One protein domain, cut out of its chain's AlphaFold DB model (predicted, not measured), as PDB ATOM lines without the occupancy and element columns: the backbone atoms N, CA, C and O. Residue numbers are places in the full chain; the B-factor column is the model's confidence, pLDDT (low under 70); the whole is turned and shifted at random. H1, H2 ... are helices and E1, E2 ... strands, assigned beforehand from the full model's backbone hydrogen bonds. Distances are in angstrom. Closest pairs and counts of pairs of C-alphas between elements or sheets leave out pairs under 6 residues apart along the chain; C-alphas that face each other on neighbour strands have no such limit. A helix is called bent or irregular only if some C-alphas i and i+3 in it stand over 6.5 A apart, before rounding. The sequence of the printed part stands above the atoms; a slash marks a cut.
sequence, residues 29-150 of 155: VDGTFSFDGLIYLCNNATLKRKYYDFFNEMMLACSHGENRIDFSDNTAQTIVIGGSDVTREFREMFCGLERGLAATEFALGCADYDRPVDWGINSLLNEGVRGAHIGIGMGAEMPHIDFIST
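This is residues 29 to 150 of the 155 residues of an uncharacterized protein of Paraburkholderia acidophila (UniProt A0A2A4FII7). Two antiparallel sheets stand partly face to face as a loose sandwich with crossed strands: a strongly twisted sheet of four, E2 E7 E6 E5, and a smaller one of three, E1 E3 E4. The long helix H1 runs along edge strand E2, with its last residues reaching the small sheet; H2 stands up from the small sheet at E4, and the short H3 is on the opposite face of the large sheet from H1. The printed part has 122 residues, with three named helices and seven named strands in the order E1 E2 H1 E3 E4 H2 E5 H3 E6 E7, mixed in class. It is compact, with a radius of gyration of the C-alphas of 13.3 A and spans of 42 by 33 by 24 A.

E1, residues 31 to 34, begins at C-alpha 31 (189.254, 126.166, 174.516) and runs on into E2, residues 37 to 41, across a break of 2 residues at 96 degrees. H1, residues 45 to 62, measures 24.3 A; it is irregular, with C-alphas 50 and 53 7.9 A apart, and has a kink of 52 degrees near residue 52. E3, residues 68 to 72, and E4, residues 75 to 81 and 16.9 A long, form a hairpin. H2 is residues 87 to 94, E5 103 to 107 and H3 124 to 128. E6, residues 132 to 136, and E7, residues 144 to 149 and 16.6 A long, form a second hairpin, ending at C-alpha 149 (191.389, 135.471, 185.812).

The sheets' facing parts are 10.5 A centre to centre, their strands at 65 degrees. Within hydrogen-bond range are N 33 and O 69 across the neighbour strands E1 and E3, at 2.8 A, and N 70 and O 78 across the neighbour strands E3 and E4, at 2.9 A. In the large sheet such pairs are N 41 and O 144 at 2.8 A, N 136 and O 145 at 2.9 A, and N 107 and O 133 at 3.0 A. H1 is over E2 at a height over the sheet of 7.7 A, with C-alphas 37 and 62 closest at 5.3 A; its residues 57 to 62 only graze the small sheet. H2 is over E4, with C-alphas 79 and 87 closest at 4.9 A. H3 has a height over its sheet of 8.5 A and is only just over none of its strands, with 2 of its C-alphas falling on E2 and 2 on E7. Each O i to N i+4 pair is within range in H2, 12 of 14 in H1, and 0 of 1 in H3, where 2 of 2 O i to N i+3 pairs are.

The C-alphas of Gly 96 and Asp 114, the two farthest apart, are 42.0 A from each other. The link E5 to H3, residues 108 to 123, is long. The printed part has no cut, and no printed residue is under 70 in pLDDT.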
ATOM      1  N   VAL A  29     193.222 131.941 170.200       95.38
ATOM      2  CA  VAL A  29     192.612 131.382 171.412       95.38
ATOM      3  C   VAL A  29     191.540 130.356 171.060       95.38
ATOM      4  O   VAL A  29     190.597 130.637 170.322       95.38
ATOM      5  N   ASP A  30     191.697 129.165 171.632       97.69
ATOM      6  CA  ASP A  30     190.784 128.033 171.533       97.69
ATOM      7  C   ASP A  30     190.706 127.336 172.896       97.69
ATOM      8  O   ASP A  30     191.717 127.191 173.592       97.69
ATOM      9  N   GLY A  31     189.513 126.868 173.259       98.06
ATOM     10  CA  GLY A  31     189.254 126.166 174.516       98.06
ATOM     11  C   GLY A  31     188.575 127.034 175.575       98.06
ATOM     12  O   GLY A  31     187.975 128.059 175.268       98.06
ATOM     13  N   THR A  32     188.634 126.588 176.828       98.25
ATOM     14  CA  THR A  32     187.892 127.200 177.939       98.25
ATOM     15  C   THR A  32     188.769 128.151 178.744       98.25
ATOM     16  O   THR A  32     189.830 127.767 179.240       98.25
ATOM     17  N   PHE A  33     188.279 129.369 178.951       98.06
ATOM     18  CA  PHE A  33     188.862 130.366 179.836       98.06
ATOM     19  C   PHE A  33     187.945 130.604 181.040       98.06
ATOM     20  O   PHE A  33     186.833 131.103 180.887       98.06
ATOM     21  N   SER A  34     188.401 130.235 182.238       98.12
ATOM     22  CA  SER A  34     187.700 130.514 183.499       98.12
ATOM     23  C   SER A  34     188.187 131.823 184.110       98.12
ATOM     24  O   SER A  34     189.396 132.064 184.161       98.12
ATOM     25  N   PHE A  35     187.259 132.632 184.615       98.06
ATOM     26  CA  PHE A  35     187.537 133.975 185.123       98.06
ATOM     27  C   PHE A  35     186.845 134.244 186.466       98.06
ATOM     28  O   PHE A  35     185.875 133.579 186.832       98.06
ATOM     29  N   ASP A  36     187.364 135.214 187.213       97.31
ATOM     30  CA  ASP A  36     186.873 135.581 188.545       97.31
ATOM     31  C   ASP A  36     185.858 136.727 188.478       97.31
ATOM     32  O   ASP A  36     184.874 136.737 189.215       97.31
ATOM     33  N   GLY A  37     186.071 137.667 187.558       97.56
ATOM     34  CA  GLY A  37     185.176 138.789 187.327       97.56
ATOM     35  C   GLY A  37     185.371 139.413 185.957       97.56
ATOM     36  O   GLY A  37     186.183 138.954 185.150       97.56
ATOM     37  N   LEU A  38     184.599 140.461 185.699       97.81
ATOM     38  CA  LEU A  38     184.703 141.244 184.480       97.81
ATOM     39  C   LEU A  38     184.624 142.729 184.782       97.81
ATOM     40  O   LEU A  38     184.091 143.143 185.812       97.81
ATOM     41  N   ILE A  39     185.093 143.517 183.832       96.69
ATOM     42  CA  ILE A  39     184.858 144.956 183.764       96.69
ATOM     43  C   ILE A  39     184.433 145.318 182.341       96.69
ATOM     44  O   ILE A  39     184.475 144.484 181.436       96.69
ATOM     45  N   TYR A  40     183.985 146.554 182.139       96.50
ATOM     46  CA  TYR A  40     183.556 146.988 180.815       96.50
ATOM     47  C   TYR A  40     183.777 148.479 180.577       96.50
ATOM     48  O   TYR A  40     183.571 149.327 181.452       96.50
ATOM     49  N   LEU A  41     184.087 148.810 179.328       94.19
ATOM     50  CA  LEU A  41     184.256 150.167 178.833       94.19
ATOM     51  C   LEU A  41     183.238 150.476 177.731       94.19
ATOM     52  O   LEU A  41     182.996 149.697 176.813       94.19
ATOM     53  N   CYS A  42     182.660 151.673 177.798       94.06
ATOM     54  CA  CYS A  42     181.841 152.255 176.740       94.06
ATOM     55  C   CYS A  42     182.372 153.658 176.428       94.06
ATOM     56  O   CYS A  42     182.280 154.547 177.279       94.06
ATOM     57  N   ASN A  43     182.856 153.891 175.206       91.25
ATOM     58  CA  ASN A  43     183.487 155.164 174.821       91.25
ATOM     59  C   ASN A  43     182.491 156.313 174.601       91.25
ATOM     60  O   ASN A  43     182.887 157.441 174.314       91.25
ATOM     61  N   ASN A  44     181.188 156.057 174.736       91.81
ATOM     62  CA  ASN A  44     180.171 157.095 174.660       91.81
ATOM     63  C   ASN A  44     179.042 156.883 175.679       91.81
ATOM     64  O   ASN A  44     178.707 155.765 176.077       91.81
ATOM     65  N   ALA A  45     178.420 157.992 176.090       93.50
ATOM     66  CA  ALA A  45     177.396 157.994 177.133       93.50
ATOM     67  C   ALA A  45     176.109 157.257 176.732       93.50
ATOM     68  O   ALA A  45     175.399 156.759 177.603       93.50
ATOM     69  N   THR A  46     175.786 157.193 175.438       95.38
ATOM     70  CA  THR A  46     174.600 156.480 174.945       95.38
ATOM     71  C   THR A  46     174.765 154.978 175.130       95.38
ATOM     72  O   THR A  46     173.888 154.339 175.706       95.38
ATOM     73  N   LEU A  47     175.913 154.444 174.720       94.25
ATOM     74  CA  LEU A  47     176.284 153.048 174.890       94.25
ATOM     75  C   LEU A  47     176.366 152.676 176.373       94.25
ATOM     76  O   LEU A  47     175.756 151.695 176.790       94.25
ATOM     77  N   LYS A  48     177.013 153.530 177.183       94.88
ATOM     78  CA  LYS A  48     177.088 153.342 178.636       94.88
ATOM     79  C   LYS A  48     175.696 153.229 179.250       94.88
ATOM     80  O   LYS A  48     175.434 152.264 179.946       94.88
ATOM     81  N   ARG A  49     174.786 154.171 178.968       96.81
ATOM     82  CA  ARG A  49     173.408 154.117 179.492       96.81
ATOM     83  C   ARG A  49     172.647 152.881 179.026       96.81
ATOM     84  O   ARG A  49     171.885 152.334 179.806       96.81
ATOM     85  N   LYS A  50     172.841 152.460 177.774       96.56
ATOM     86  CA  LYS A  50     172.145 151.304 177.196       96.56
ATOM     87  C   LYS A  50     172.477 150.001 177.924       96.56
ATOM     88  O   LYS A  50     171.585 149.180 178.097       96.56
ATOM     89  N   TYR A  51     173.734 149.818 178.326       96.56
ATOM     90  CA  TYR A  51     174.216 148.549 178.880       96.56
ATOM     91  C   TYR A  51     174.589 148.600 180.367       96.56
ATOM     92  O   TYR A  51     175.032 147.593 180.910       96.56
ATOM     93  N   TYR A  52     174.403 149.745 181.030       96.00
ATOM     94  CA  TYR A  52     174.795 149.947 182.427       96.00
ATOM     95  C   TYR A  52     174.197 148.896 183.368       96.00
ATOM     96  O   TYR A  52     174.941 148.229 184.082       96.00
ATOM     97  N   ASP A  53     172.872 148.732 183.345       97.81
ATOM     98  CA  ASP A  53     172.181 147.805 184.249       97.81
ATOM     99  C   ASP A  53     172.587 146.357 183.961       97.81
ATOM    100  O   ASP A  53     172.982 145.642 184.876       97.81
ATOM    101  N   PHE A  54     172.621 145.979 182.677       97.69
ATOM    102  CA  PHE A  54     173.054 144.651 182.244       97.69
ATOM    103  C   PHE A  54     174.440 144.293 182.791       97.69
ATOM    104  O   PHE A  54     174.607 143.247 183.410       97.69
ATOM    105  N   PHE A  55     175.447 145.154 182.620       97.50
ATOM    106  CA  PHE A  55     176.788 144.816 183.098       97.50
ATOM    107  C   PHE A  55     176.943 144.898 184.611       97.50
ATOM    108  O   PHE A  55     177.735 144.139 185.157       97.50
ATOM    109  N   ASN A  56     176.197 145.757 185.305       96.94
ATOM    110  CA  ASN A  56     176.193 145.724 186.768       96.94
ATOM    111  C   ASN A  56     175.626 144.403 187.295       96.94
ATOM    112  O   ASN A  56     176.173 143.843 188.244       96.94
ATOM    113  N   GLU A  57     174.582 143.875 186.652       97.50
ATOM    114  CA  GLU A  57     174.060 142.543 186.956       97.50
ATOM    115  C   GLU A  57     175.091 141.452 186.650       97.50
ATOM    116  O   GLU A  57     175.294 140.570 187.479       97.50
ATOM    117  N   MET A  58     175.799 141.526 185.515       98.06
ATOM    118  CA  MET A  58     176.834 140.539 185.170       98.06
ATOM    119  C   MET A  58     178.039 140.578 186.120       98.06
ATOM    120  O   MET A  58     178.524 139.525 186.532       98.06
ATOM    121  N   MET A  59     178.505 141.767 186.512       97.56
ATOM    122  CA  MET A  59     179.572 141.927 187.508       97.56
ATOM    123  C   MET A  59     179.165 141.334 188.859       97.56
ATOM    124  O   MET A  59     179.931 140.588 189.467       97.56
ATOM    125  N   LEU A  60     177.931 141.595 189.307       96.88
ATOM    126  CA  LEU A  60     177.402 140.979 190.521       96.88
ATOM    127  C   LEU A  60     177.303 139.455 190.372       96.88
ATOM    128  O   LEU A  60     177.708 138.725 191.276       96.88
ATOM    129  N   ALA A  61     176.814 138.969 189.231       97.00
ATOM    130  CA  ALA A  61     176.655 137.544 188.968       97.00
ATOM    131  C   ALA A  61     177.992 136.789 188.974       97.00
ATOM    132  O   ALA A  61     178.031 135.647 189.430       97.00
ATOM    133  N   CYS A  62     179.098 137.432 188.575       96.81
ATOM    134  CA  CYS A  62     180.437 136.838 188.658       96.81
ATOM    135  C   CYS A  62     180.790 136.360 190.076       96.81
ATOM    136  O   CYS A  62     181.489 135.356 190.225       96.81
ATOM    137  N   SER A  63     180.261 137.021 191.116       92.44
ATOM    138  CA  SER A  63     180.490 136.646 192.520       92.44
ATOM    139  C   SER A  63     179.908 135.281 192.909       92.44
ATOM    140  O   SER A  63     180.318 134.710 193.920       92.44
ATOM    141  N   HIS A  64     178.996 134.723 192.105       92.31
ATOM    142  CA  HIS A  64     178.481 133.364 192.289       92.31
ATOM    143  C   HIS A  64     179.449 132.279 191.787       92.31
ATOM    144  O   HIS A  64     179.266 131.108 192.118       92.31
ATOM    145  N   GLY A  65     180.495 132.651 191.042       92.44
ATOM    146  CA  GLY A  65     181.456 131.717 190.462       92.44
ATOM    147  C   GLY A  65     180.934 131.016 189.206       92.44
ATOM    148  O   GLY A  65     180.028 131.493 188.531       92.44
ATOM    149  N   GLU A  66     181.554 129.884 188.858       95.75
ATOM    150  CA  GLU A  66     181.248 129.110 187.638       95.75
ATOM    151  C   GLU A  66     181.351 129.915 186.328       95.75
ATOM    152  O   GLU A  66     180.752 129.554 185.311       95.75
ATOM    153  N   ASN A  67     182.147 130.987 186.334       98.44
ATOM    154  CA  ASN A  67     182.323 131.837 185.167       98.44
ATOM    155  C   ASN A  67     183.306 131.211 184.176       98.44
ATOM    156  O   ASN A  67     184.415 130.799 184.544       98.44
ATOM    157  N   ARG A  68     182.912 131.147 182.905       98.56
ATOM    158  CA  ARG A  68     183.784 130.663 181.833       98.56
ATOM    159  C   ARG A  68     183.367 131.166 180.461       98.56
ATOM    160  O   ARG A  68     182.196 131.458 180.226       98.56
ATOM    161  N   ILE A  69     184.326 131.176 179.547       98.75
ATOM    162  CA  ILE A  69     184.097 131.368 178.119       98.75
ATOM    163  C   ILE A  69     184.729 130.213 177.366       98.75
ATOM    164  O   ILE A  69     185.895 129.895 177.588       98.75
ATOM    165  N   ASP A  70     183.968 129.615 176.463       98.75
ATOM    166  CA  ASP A  70     184.472 128.615 175.532       98.75
ATOM    167  C   ASP A  70     184.725 129.287 174.181       98.75
ATOM    168  O   ASP A  70     183.802 129.814 173.557       98.75
ATOM    169  N   PHE A  71     185.977 129.284 173.732       98.62
ATOM    170  CA  PHE A  71     186.419 129.862 172.468       98.62
ATOM    171  C   PHE A  71     186.649 128.786 171.406       98.62
ATOM    172  O   PHE A  71     187.177 127.707 171.687       98.62
ATOM    173  N   SER A  72     186.298 129.122 170.167       98.25
ATOM    174  CA  SER A  72     186.709 128.392 168.970       98.25
ATOM    175  C   SER A  72     187.030 129.385 167.858       98.25
ATOM    176  O   SER A  72     186.211 130.264 167.579       98.25
ATOM    177  N   ASP A  73     188.217 129.253 167.262       96.56
ATOM    178  CA  ASP A  73     188.768 130.161 166.246       96.56
ATOM    179  C   ASP A  73     188.683 131.629 166.696       96.56
ATOM    180  O   ASP A  73     188.030 132.477 166.080       96.56
ATOM    181  N   ASN A  74     189.252 131.897 167.876       96.12
ATOM    182  CA  ASN A  74     189.212 133.177 168.586       96.12
ATOM    183  C   ASN A  74     187.813 133.704 168.929       96.12
ATOM    184  O   ASN A  74     187.714 134.782 169.500       96.12
ATOM    185  N   THR A  75     186.734 132.993 168.620       97.38
ATOM    186  CA  THR A  75     185.367 133.493 168.792       97.38
ATOM    187  C   THR A  75     184.701 132.819 169.977       97.38
ATOM    188  O   THR A  75     184.682 131.588 170.056       97.38
ATOM    189  N   ALA A  76     184.134 133.610 170.891       98.31
ATOM    190  CA  ALA A  76     183.386 133.077 172.022       98.31
ATOM    191  C   ALA A  76     182.130 132.344 171.520       98.31
ATOM    192  O   ALA A  76     181.240 132.927 170.896       98.31
ATOM    193  N   GLN A  77     182.075 131.044 171.791       98.50
ATOM    194  CA  GLN A  77     180.971 130.160 171.429       98.50
ATOM    195  C   GLN A  77     179.940 130.084 172.546       98.50
ATOM    196  O   GLN A  77     178.742 130.105 172.254       98.50
ATOM    197  N   THR A  78     180.414 130.039 173.793       98.75
ATOM    198  CA  THR A  78     179.596 129.982 175.005       98.75
ATOM    199  C   THR A  78     180.169 130.922 176.057       98.75
ATOM    200  O   THR A  78     181.378 130.932 176.274       98.75
ATOM    201  N   ILE A  79     179.305 131.698 176.710       98.75
ATOM    202  CA  ILE A  79     179.653 132.615 177.799       98.75
ATOM    203  C   ILE A  79     178.764 132.270 178.991       98.75
ATOM    204  O   ILE A  79     177.541 132.387 178.917       98.75
ATOM    205  N   VAL A  80     179.386 131.842 180.088       98.81
ATOM    206  CA  VAL A  80     178.715 131.528 181.351       98.81
ATOM    207  C   VAL A  80     179.183 132.503 182.420       98.81
ATOM    208  O   VAL A  80     180.387 132.649 182.638       98.81
ATOM    209  N   ILE A  81     178.230 133.144 183.094       98.56
ATOM    210  CA  ILE A  81     178.461 134.093 184.189       98.56
ATOM    211  C   ILE A  81     177.570 133.691 185.360       98.56
ATOM    212  O   ILE A  81     176.360 133.531 185.193       98.56
ATOM    213  N   GLY A  82     178.152 133.492 186.542       97.62
ATOM    214  CA  GLY A  82     177.409 133.068 187.729       97.62
ATOM    215  C   GLY A  82     176.669 131.741 187.534       97.62
ATOM    216  O   GLY A  82     175.544 131.594 188.006       97.62
ATOM    217  N   GLY A  83     177.226 130.826 186.733       97.81
ATOM    218  CA  GLY A  83     176.587 129.560 186.349       97.81
ATOM    219  C   GLY A  83     175.467 129.669 185.301       97.81
ATOM    220  O   GLY A  83     174.957 128.644 184.848       97.81
ATOM    221  N   SER A  84     175.100 130.879 184.865       98.19
ATOM    222  CA  SER A  84     174.069 131.105 183.843       98.19
ATOM    223  C   SER A  84     174.683 131.296 182.458       98.19
ATOM    224  O   SER A  84     175.610 132.084 182.293       98.19
ATOM    225  N   ASP A  85     174.160 130.590 181.454       98.56
ATOM    226  CA  ASP A  85     174.535 130.795 180.051       98.56
ATOM    227  C   ASP A  85     173.893 132.086 179.525       98.56
ATOM    228  O   ASP A  85     172.670 132.174 179.405       98.56
ATOM    229  N   VAL A  86     174.733 133.077 179.223       98.50
ATOM    230  CA  VAL A  86     174.352 134.411 178.727       98.50
ATOM    231  C   VAL A  86     174.789 134.632 177.275       98.50
ATOM    232  O   VAL A  86     174.891 135.756 176.777       98.50
ATOM    233  N   THR A  87     175.099 133.547 176.564       98.62
ATOM    234  CA  THR A  87     175.642 133.595 175.202       98.62
ATOM    235  C   THR A  87     174.722 134.342 174.244       98.62
ATOM    236  O   THR A  87     175.190 135.059 173.359       98.62
ATOM    237  N   ARG A  88     173.405 134.170 174.381       98.38
ATOM    238  CA  ARG A  88     172.425 134.776 173.475       98.38
ATOM    239  C   ARG A  88     172.419 136.295 173.611       98.38
ATOM    240  O   ARG A  88     172.436 136.985 172.600       98.38
ATOM    241  N   GLU A  89     172.448 136.795 174.837       98.12
ATOM    242  CA  GLU A  89     172.465 138.213 175.183       98.12
ATOM    243  C   GLU A  89     173.700 138.890 174.580       98.12
ATOM    244  O   GLU A  89     173.596 139.935 173.936       98.12
ATOM    245  N   PHE A  90     174.863 138.245 174.698       98.06
ATOM    246  CA  PHE A  90     176.098 138.704 174.067       98.06
ATOM    247  C   PHE A  90     176.029 138.621 172.535       98.06
ATOM    248  O   PHE A  90     176.378 139.579 171.851       98.06
ATOM    249  N   ARG A  91     175.512 137.536 171.949       97.56
ATOM    250  CA  ARG A  91     175.344 137.449 170.486       97.56
ATOM    251  C   ARG A  91     174.430 138.541 169.945       97.56
ATOM    252  O   ARG A  91     174.757 139.142 168.930       97.56
ATOM    253  N   GLU A  92     173.315 138.813 170.613       96.75
ATOM    254  CA  GLU A  92     172.386 139.886 170.247       96.75
ATOM    255  C   GLU A  92     173.047 141.263 170.378       96.75
ATOM    256  O   GLU A  92     172.894 142.106 169.494       96.75
ATOM    257  N   MET A  93     173.827 141.477 171.440       95.56
ATOM    258  CA  MET A  93     174.549 142.728 171.676       95.56
ATOM    259  C   MET A  93     175.609 143.017 170.603       95.56
ATOM    260  O   MET A  93     175.755 144.171 170.203       95.56
ATOM    261  N   PHE A  94     176.322 141.989 170.142       96.19
ATOM    262  CA  PHE A  94     177.461 142.107 169.225       96.19
ATOM    263  C   PHE A  94     177.104 141.788 167.759       96.19
ATOM    264  O   PHE A  94     177.970 141.807 166.881       96.19
ATOM    265  N   CYS A  95     175.833 141.486 167.472       94.38
ATOM    266  CA  CYS A  95     175.373 141.055 166.154       94.38
ATOM    267  C   CYS A  95     175.631 142.117 165.077       94.38
ATOM    268  O   CYS A  95     175.165 143.251 165.182       94.38
ATOM    269  N   GLY A  96     176.331 141.724 164.009       93.06
ATOM    270  CA  GLY A  96     176.597 142.585 162.856       93.06
ATOM    271  C   GLY A  96     177.616 143.699 163.105       93.06
ATOM    272  O   GLY A  96     177.799 144.535 162.224       93.06
ATOM    273  N   LEU A  97     178.271 143.714 164.268       93.56
ATOM    274  CA  LEU A  97     179.301 144.691 164.604       93.56
ATOM    275  C   LEU A  97     180.702 144.140 164.312       93.56
ATOM    276  O   LEU A  97     180.919 142.926 164.280       93.56
ATOM    277  N   GLU A  98     181.662 145.039 164.095       90.12
ATOM    278  CA  GLU A  98     183.049 144.669 163.806       90.12
ATOM    279  C   GLU A  98     183.634 143.776 164.912       90.12
ATOM    280  O   GLU A  98     183.449 144.042 166.095       90.12
ATOM    281  N   ARG A  99     184.340 142.702 164.534       89.88
ATOM    282  CA  ARG A  99     184.885 141.663 165.437       89.88
ATOM    283  C   ARG A  99     183.858 140.847 166.224       89.88
ATOM    284  O   ARG A  99     184.197 139.733 166.603       89.88
ATOM    285  N   GLY A 100     182.624 141.309 166.409       94.25
ATOM    286  CA  GLY A 100     181.580 140.565 167.112       94.25
ATOM    287  C   GLY A 100     182.084 139.993 168.445       94.25
ATOM    288  O   GLY A 100     182.635 140.715 169.267       94.25
ATOM    289  N   LEU A 101     181.944 138.678 168.630       97.00
ATOM    290  CA  LEU A 101     182.422 137.958 169.822       97.00
ATOM    291  C   LEU A 101     183.853 137.405 169.700       97.00
ATOM    292  O   LEU A 101     184.231 136.503 170.452       97.00
ATOM    293  N   ALA A 102     184.645 137.887 168.744       96.38
ATOM    294  CA  ALA A 102     186.054 137.532 168.674       96.38
ATOM    295  C   ALA A 102     186.821 138.140 169.856       96.38
ATOM    296  O   ALA A 102     186.609 139.300 170.214       96.38
ATOM    297  N   ALA A 103     187.749 137.370 170.418       96.75
ATOM    298  CA  ALA A 103     188.771 137.861 171.322       96.75
ATOM    299  C   ALA A 103     189.606 138.913 170.588       96.75
ATOM    300  O   ALA A 103     190.280 138.622 169.592       96.75
ATOM    301  N   THR A 104     189.522 140.144 171.073       93.88
ATOM    302  CA  THR A 104     190.263 141.297 170.558       93.88
ATOM    303  C   THR A 104     191.538 141.529 171.357       93.88
ATOM    304  O   THR A 104     192.493 142.088 170.819       93.88
ATOM    305  N   GLU A 105     191.593 141.002 172.581       94.00
ATOM    306  CA  GLU A 105     192.715 141.158 173.494       94.00
ATOM    307  C   GLU A 105     193.024 139.874 174.272       94.00
ATOM    308  O   GLU A 105     192.131 139.115 174.648       94.00
ATOM    309  N   PHE A 106     194.315 139.647 174.510       94.94
ATOM    310  CA  PHE A 106     194.832 138.697 175.487       94.94
ATOM    311  C   PHE A 106     195.982 139.377 176.219       94.94
ATOM    312  O   PHE A 106     196.939 139.825 175.578       94.94
ATOM    313  N   ALA A 107     195.909 139.420 177.542       93.75
ATOM    314  CA  ALA A 107     196.856 140.163 178.353       93.75
ATOM    315  C   ALA A 107     197.204 139.430 179.649       93.75
ATOM    316  O   ALA A 107     196.517 138.506 180.092       93.75
ATOM    317  N   LEU A 108     198.335 139.828 180.229       94.00
ATOM    318  CA  LEU A 108     198.891 139.270 181.455       94.00
ATOM    319  C   LEU A 108     199.026 140.389 182.481       94.00
ATOM    320  O   LEU A 108     199.873 141.274 182.332       94.00
ATOM    321  N   GLY A 109     198.223 140.328 183.535       92.06
ATOM    322  CA  GLY A 109     198.346 141.263 184.641       92.06
ATOM    323  C   GLY A 109     199.559 140.938 185.515       92.06
ATOM    324  O   GLY A 109     199.973 139.782 185.661       92.06
ATOM    325  N   CYS A 110     200.157 141.982 186.086       89.88
ATOM    326  CA  CYS A 110     201.430 141.923 186.813       89.88
ATOM    327  C   CYS A 110     201.361 142.532 188.223       89.88
ATOM    328  O   CYS A 110     202.352 142.490 188.952       89.88
ATOM    329  N   ALA A 111     200.229 143.121 188.607       89.69
ATOM    330  CA  ALA A 111     200.042 143.755 189.901       89.69
ATOM    331  C   ALA A 111     199.609 142.727 190.951       89.69
ATOM    332  O   ALA A 111     198.580 142.065 190.816       89.69
ATOM    333  N   ASP A 112     200.378 142.635 192.030       87.88
ATOM    334  CA  ASP A 112     199.951 141.952 193.244       87.88
ATOM    335  C   ASP A 112     199.256 142.968 194.163       87.88
ATOM    336  O   ASP A 112     199.806 144.029 194.464       87.88
ATOM    337  N   TYR A 113     198.043 142.645 194.611       84.69
ATOM    338  CA  TYR A 113     197.290 143.456 195.566       84.69
ATOM    339  C   TYR A 113     197.270 142.792 196.944       84.69
ATOM    340  O   TYR A 113     197.091 141.581 197.063       84.69
ATOM    341  N   ASP A 114     197.355 143.602 198.001       86.19
ATOM    342  CA  ASP A 114     197.266 143.129 199.393       86.19
ATOM    343  C   ASP A 114     195.854 142.652 199.786       86.19
ATOM    344  O   ASP A 114     195.643 142.104 200.872       86.19
ATOM    345  N   ARG A 115     194.858 142.905 198.933       87.94
ATOM    346  CA  ARG A 115     193.457 142.525 199.127       87.94
ATOM    347  C   ARG A 115     192.904 141.910 197.844       87.94
ATOM    348  O   ARG A 115     193.343 142.308 196.766       87.94
ATOM    349  N   PRO A 116     191.924 140.994 197.945       88.75
ATOM    350  CA  PRO A 116     191.195 140.522 196.775       88.75
ATOM    351  C   PRO A 116     190.568 141.687 196.006       88.75
ATOM    352  O   PRO A 116     190.137 142.673 196.611       88.75
ATOM    353  N   VAL A 117     190.507 141.550 194.683       92.06
ATOM    354  CA  VAL A 117     189.810 142.499 193.813       92.06
ATOM    355  C   VAL A 117     188.316 142.490 194.147       92.06
ATOM    356  O   VAL A 117     187.718 141.428 194.327       92.06
ATOM    357  N   ASP A 118     187.715 143.675 194.237       91.81
ATOM    358  CA  ASP A 118     186.266 143.825 194.360       91.81
ATOM    359  C   ASP A 118     185.637 143.878 192.963       91.81
ATOM    360  O   ASP A 118     185.641 144.913 192.293       91.81
ATOM    361  N   TRP A 119     185.096 142.741 192.527       92.94
ATOM    362  CA  TRP A 119     184.452 142.596 191.219       92.94
ATOM    363  C   TRP A 119     183.112 143.331 191.097       92.94
ATOM    364  O   TRP A 119     182.577 143.421 189.997       92.94
ATOM    365  N   GLY A 120     182.576 143.898 192.185       92.75
ATOM    366  CA  GLY A 120     181.425 144.803 192.126       92.75
ATOM    367  C   GLY A 120     181.779 146.207 191.626       92.75
ATOM    368  O   GLY A 120     180.885 147.011 191.353       92.75
ATOM    369  N   ILE A 121     183.072 146.524 191.504       92.56
ATOM    370  CA  ILE A 121     183.563 147.828 191.062       92.56
ATOM    371  C   ILE A 121     184.106 147.710 189.636       92.56
ATOM    372  O   ILE A 121     185.137 147.084 189.399       92.56
ATOM    373  N   ASN A 122     183.464 148.407 188.696       94.94
ATOM    374  CA  ASN A 122     183.976 148.565 187.335       94.94
ATOM    375  C   ASN A 122     185.195 149.510 187.327       94.94
ATOM    376  O   ASN A 122     185.043 150.732 187.227       94.94
ATOM    377  N   SER A 123     186.393 148.950 187.493       91.69
ATOM    378  CA  SER A 123     187.657 149.684 187.594       91.69
ATOM    379  C   SER A 123     188.692 149.111 186.632       91.69
ATOM    380  O   SER A 123     189.064 147.951 186.755       91.69
ATOM    381  N   LEU A 124     189.231 149.964 185.759       88.94
ATOM    382  CA  LEU A 124     190.331 149.646 184.837       88.94
ATOM    383  C   LEU A 124     191.576 149.102 185.562       88.94
ATOM    384  O   LEU A 124     192.306 148.276 185.036       88.94
ATOM    385  N   LEU A 125     191.803 149.505 186.819       89.38
ATOM    386  CA  LEU A 125     192.918 148.966 187.605       89.38
ATOM    387  C   LEU A 125     192.795 147.455 187.843       89.38
ATOM    388  O   LEU A 125     193.810 146.808 188.080       89.38
ATOM    389  N   ASN A 126     191.586 146.891 187.782       91.25
ATOM    390  CA  ASN A 126     191.371 145.469 188.027       91.25
ATOM    391  C   ASN A 126     192.014 144.593 186.940       91.25
ATOM    392  O   ASN A 126     192.391 143.470 187.252       91.25
ATOM    393  N   GLU A 127     192.194 145.093 185.712       90.12
ATOM    394  CA  GLU A 127     192.885 144.375 184.621       90.12
ATOM    395  C   GLU A 127     194.351 144.094 184.954       90.12
ATOM    396  O   GLU A 127     194.921 143.079 184.562       90.12
ATOM    397  N   GLY A 128     194.966 144.985 185.735       90.00
ATOM    398  CA  GLY A 128     196.366 144.871 186.111       90.00
ATOM    399  C   GLY A 128     196.653 143.718 187.069       90.00
ATOM    400  O   GLY A 128     197.825 143.382 187.243       90.00
ATOM    401  N   VAL A 129     195.634 143.113 187.694       93.38
ATOM    402  CA  VAL A 129     195.814 142.048 188.691       93.38
ATOM    403  C   VAL A 129     196.571 140.860 188.117       93.38
ATOM    404  O   VAL A 129     196.308 140.402 187.009       93.38
ATOM    405  N   ARG A 130     197.508 140.321 188.898       93.69
ATOM    406  CA  ARG A 130     198.276 139.138 188.527       93.69
ATOM    407  C   ARG A 130     197.370 138.029 187.997       93.69
ATOM    408  O   ARG A 130     196.451 137.605 188.688       93.69
ATOM    409  N   GLY A 131     197.700 137.518 186.814       95.06
ATOM    410  CA  GLY A 131     196.907 136.503 186.134       95.06
ATOM    411  C   GLY A 131     196.870 136.753 184.632       95.06
ATOM    412  O   GLY A 131     197.890 137.100 184.037       95.06
ATOM    413  N   ALA A 132     195.705 136.563 184.027       95.88
ATOM    414  CA  ALA A 132     195.462 136.879 182.626       95.88
ATOM    415  C   ALA A 132     194.038 137.398 182.429       95.88
ATOM    416  O   ALA A 132     193.136 137.015 183.179       95.88
ATOM    417  N   HIS A 133     193.824 138.186 181.381       96.75
ATOM    418  CA  HIS A 133     192.490 138.529 180.906       96.75
ATOM    419  C   HIS A 133     192.357 138.342 179.402       96.75
ATOM    420  O   HIS A 133     193.343 138.319 178.659       96.75
ATOM    421  N   ILE A 134     191.112 138.157 178.977       97.56
ATOM    422  CA  ILE A 134     190.723 138.128 177.570       97.56
ATOM    423  C   ILE A 134     189.668 139.201 177.370       97.56
ATOM    424  O   ILE A 134     188.636 139.175 178.045       97.56
ATOM    425  N   GLY A 135     189.929 140.102 176.430       96.81
ATOM    426  CA  GLY A 135     189.011 141.164 176.046       96.81
ATOM    427  C   GLY A 135     188.207 140.792 174.803       96.81
ATOM    428  O   GLY A 135     188.734 140.190 173.855       96.81
ATOM    429  N   ILE A 136     186.926 141.160 174.792       96.88
ATOM    430  CA  ILE A 136     186.070 141.142 173.598       96.88
ATOM    431  C   ILE A 136     185.491 142.533 173.339       96.88
ATOM    432  O   ILE A 136     185.236 143.313 174.257       96.88
ATOM    433  N   GLY A 137     185.220 142.832 172.072       93.81
ATOM    434  CA  GLY A 137     184.660 144.116 171.667       93.81
ATOM    435  C   GLY A 137     185.679 145.245 171.560       93.81
ATOM    436  O   GLY A 137     186.877 145.059 171.769       93.81
ATOM    437  N   MET A 138     185.183 146.425 171.180       86.88
ATOM    438  CA  MET A 138     186.009 147.560 170.729       86.88
ATOM    439  C   MET A 138     185.674 148.899 171.417       86.88
ATOM    440  O   MET A 138     186.264 149.930 171.100       86.88
ATOM    441  N   GLY A 139     184.680 148.942 172.310       85.31
ATOM    442  CA  GLY A 139     184.310 150.129 173.101       85.31
ATOM    443  C   GLY A 139     183.582 151.251 172.341       85.31
ATOM    444  O   GLY A 139     182.903 152.071 172.968       85.31
ATOM    445  N   ALA A 140     183.716 151.322 171.011       85.50
ATOM    446  CA  ALA A 140     183.161 152.389 170.173       85.50
ATOM    447  C   ALA A 140     181.667 152.193 169.854       85.50
ATOM    448  O   ALA A 140     180.829 152.993 170.281       85.50
ATOM    449  N   GLU A 141     181.337 151.128 169.118       89.94
ATOM    450  CA  GLU A 141     179.962 150.773 168.716       89.94
ATOM    451  C   GLU A 141     179.322 149.733 169.645       89.94
ATOM    452  O   GLU A 141     178.101 149.612 169.721       89.94
ATOM    453  N   MET A 142     180.165 149.023 170.388       92.94
ATOM    454  CA  MET A 142     179.826 147.999 171.369       92.94
ATOM    455  C   MET A 142     180.681 148.199 172.619       92.94
ATOM    456  O   MET A 142     181.729 148.839 172.524       92.94
ATOM    457  N   PRO A 143     180.276 147.671 173.780       95.44
ATOM    458  CA  PRO A 143     181.135 147.638 174.955       95.44
ATOM    459  C   PRO A 143     182.434 146.880 174.654       95.44
ATOM    460  O   PRO A 143     182.419 145.892 173.923       95.44
ATOM    461  N   HIS A 144     183.549 147.345 175.204       95.88
ATOM    462  CA  HIS A 144     184.731 146.506 175.389       95.88
ATOM    463  C   HIS A 144     184.619 145.852 176.766       95.88
ATOM    464  O   HIS A 144     184.166 146.519 177.701       95.88
ATOM    465  N   ILE A 145     184.907 144.559 176.866       97.75
ATOM    466  CA  ILE A 145     184.657 143.759 178.067       97.75
ATOM    467  C   ILE A 145     185.865 142.876 178.312       97.75
ATOM    468  O   ILE A 145     186.180 142.039 177.464       97.75
ATOM    469  N   ASP A 146     186.441 143.005 179.499       97.50
ATOM    470  CA  ASP A 146     187.596 142.229 179.926       97.50
ATOM    471  C   ASP A 146     187.170 141.211 180.962       97.50
ATOM    472  O   ASP A 146     186.631 141.554 182.017       97.50
ATOM    473  N   PHE A 147     187.410 139.942 180.651       98.31
ATOM    474  CA  PHE A 147     187.181 138.825 181.555       98.31
ATOM    475  C   PHE A 147     188.499 138.473 182.226       98.31
ATOM    476  O   PHE A 147     189.452 138.084 181.551       98.31
ATOM    477  N   ILE A 148     188.563 138.602 183.548       97.69
ATOM    478  CA  ILE A 148     189.827 138.629 184.285       97.69
ATOM    479  C   ILE A 148     189.942 137.395 185.180       97.69
ATOM    480  O   ILE A 148     189.055 137.094 185.979       97.69
ATOM    481  N   SER A 149     191.059 136.679 185.055       96.94
ATOM    482  CA  SER A 149     191.389 135.471 185.812       96.94
ATOM    483  C   SER A 149     192.662 135.687 186.624       96.94
ATOM    484  O   SER A 149     193.773 135.646 186.095       96.94
ATOM    485  N   THR A 150     192.510 135.860 187.934       95.19
ATOM    486  CA  THR A 150     193.599 136.087 188.903       95.19
ATOM    487  C   THR A 150     194.436 134.836 189.176       95.19
ATOM    488  O   THR A 150     195.518 134.878 189.767       95.19
TER     489      THR A 150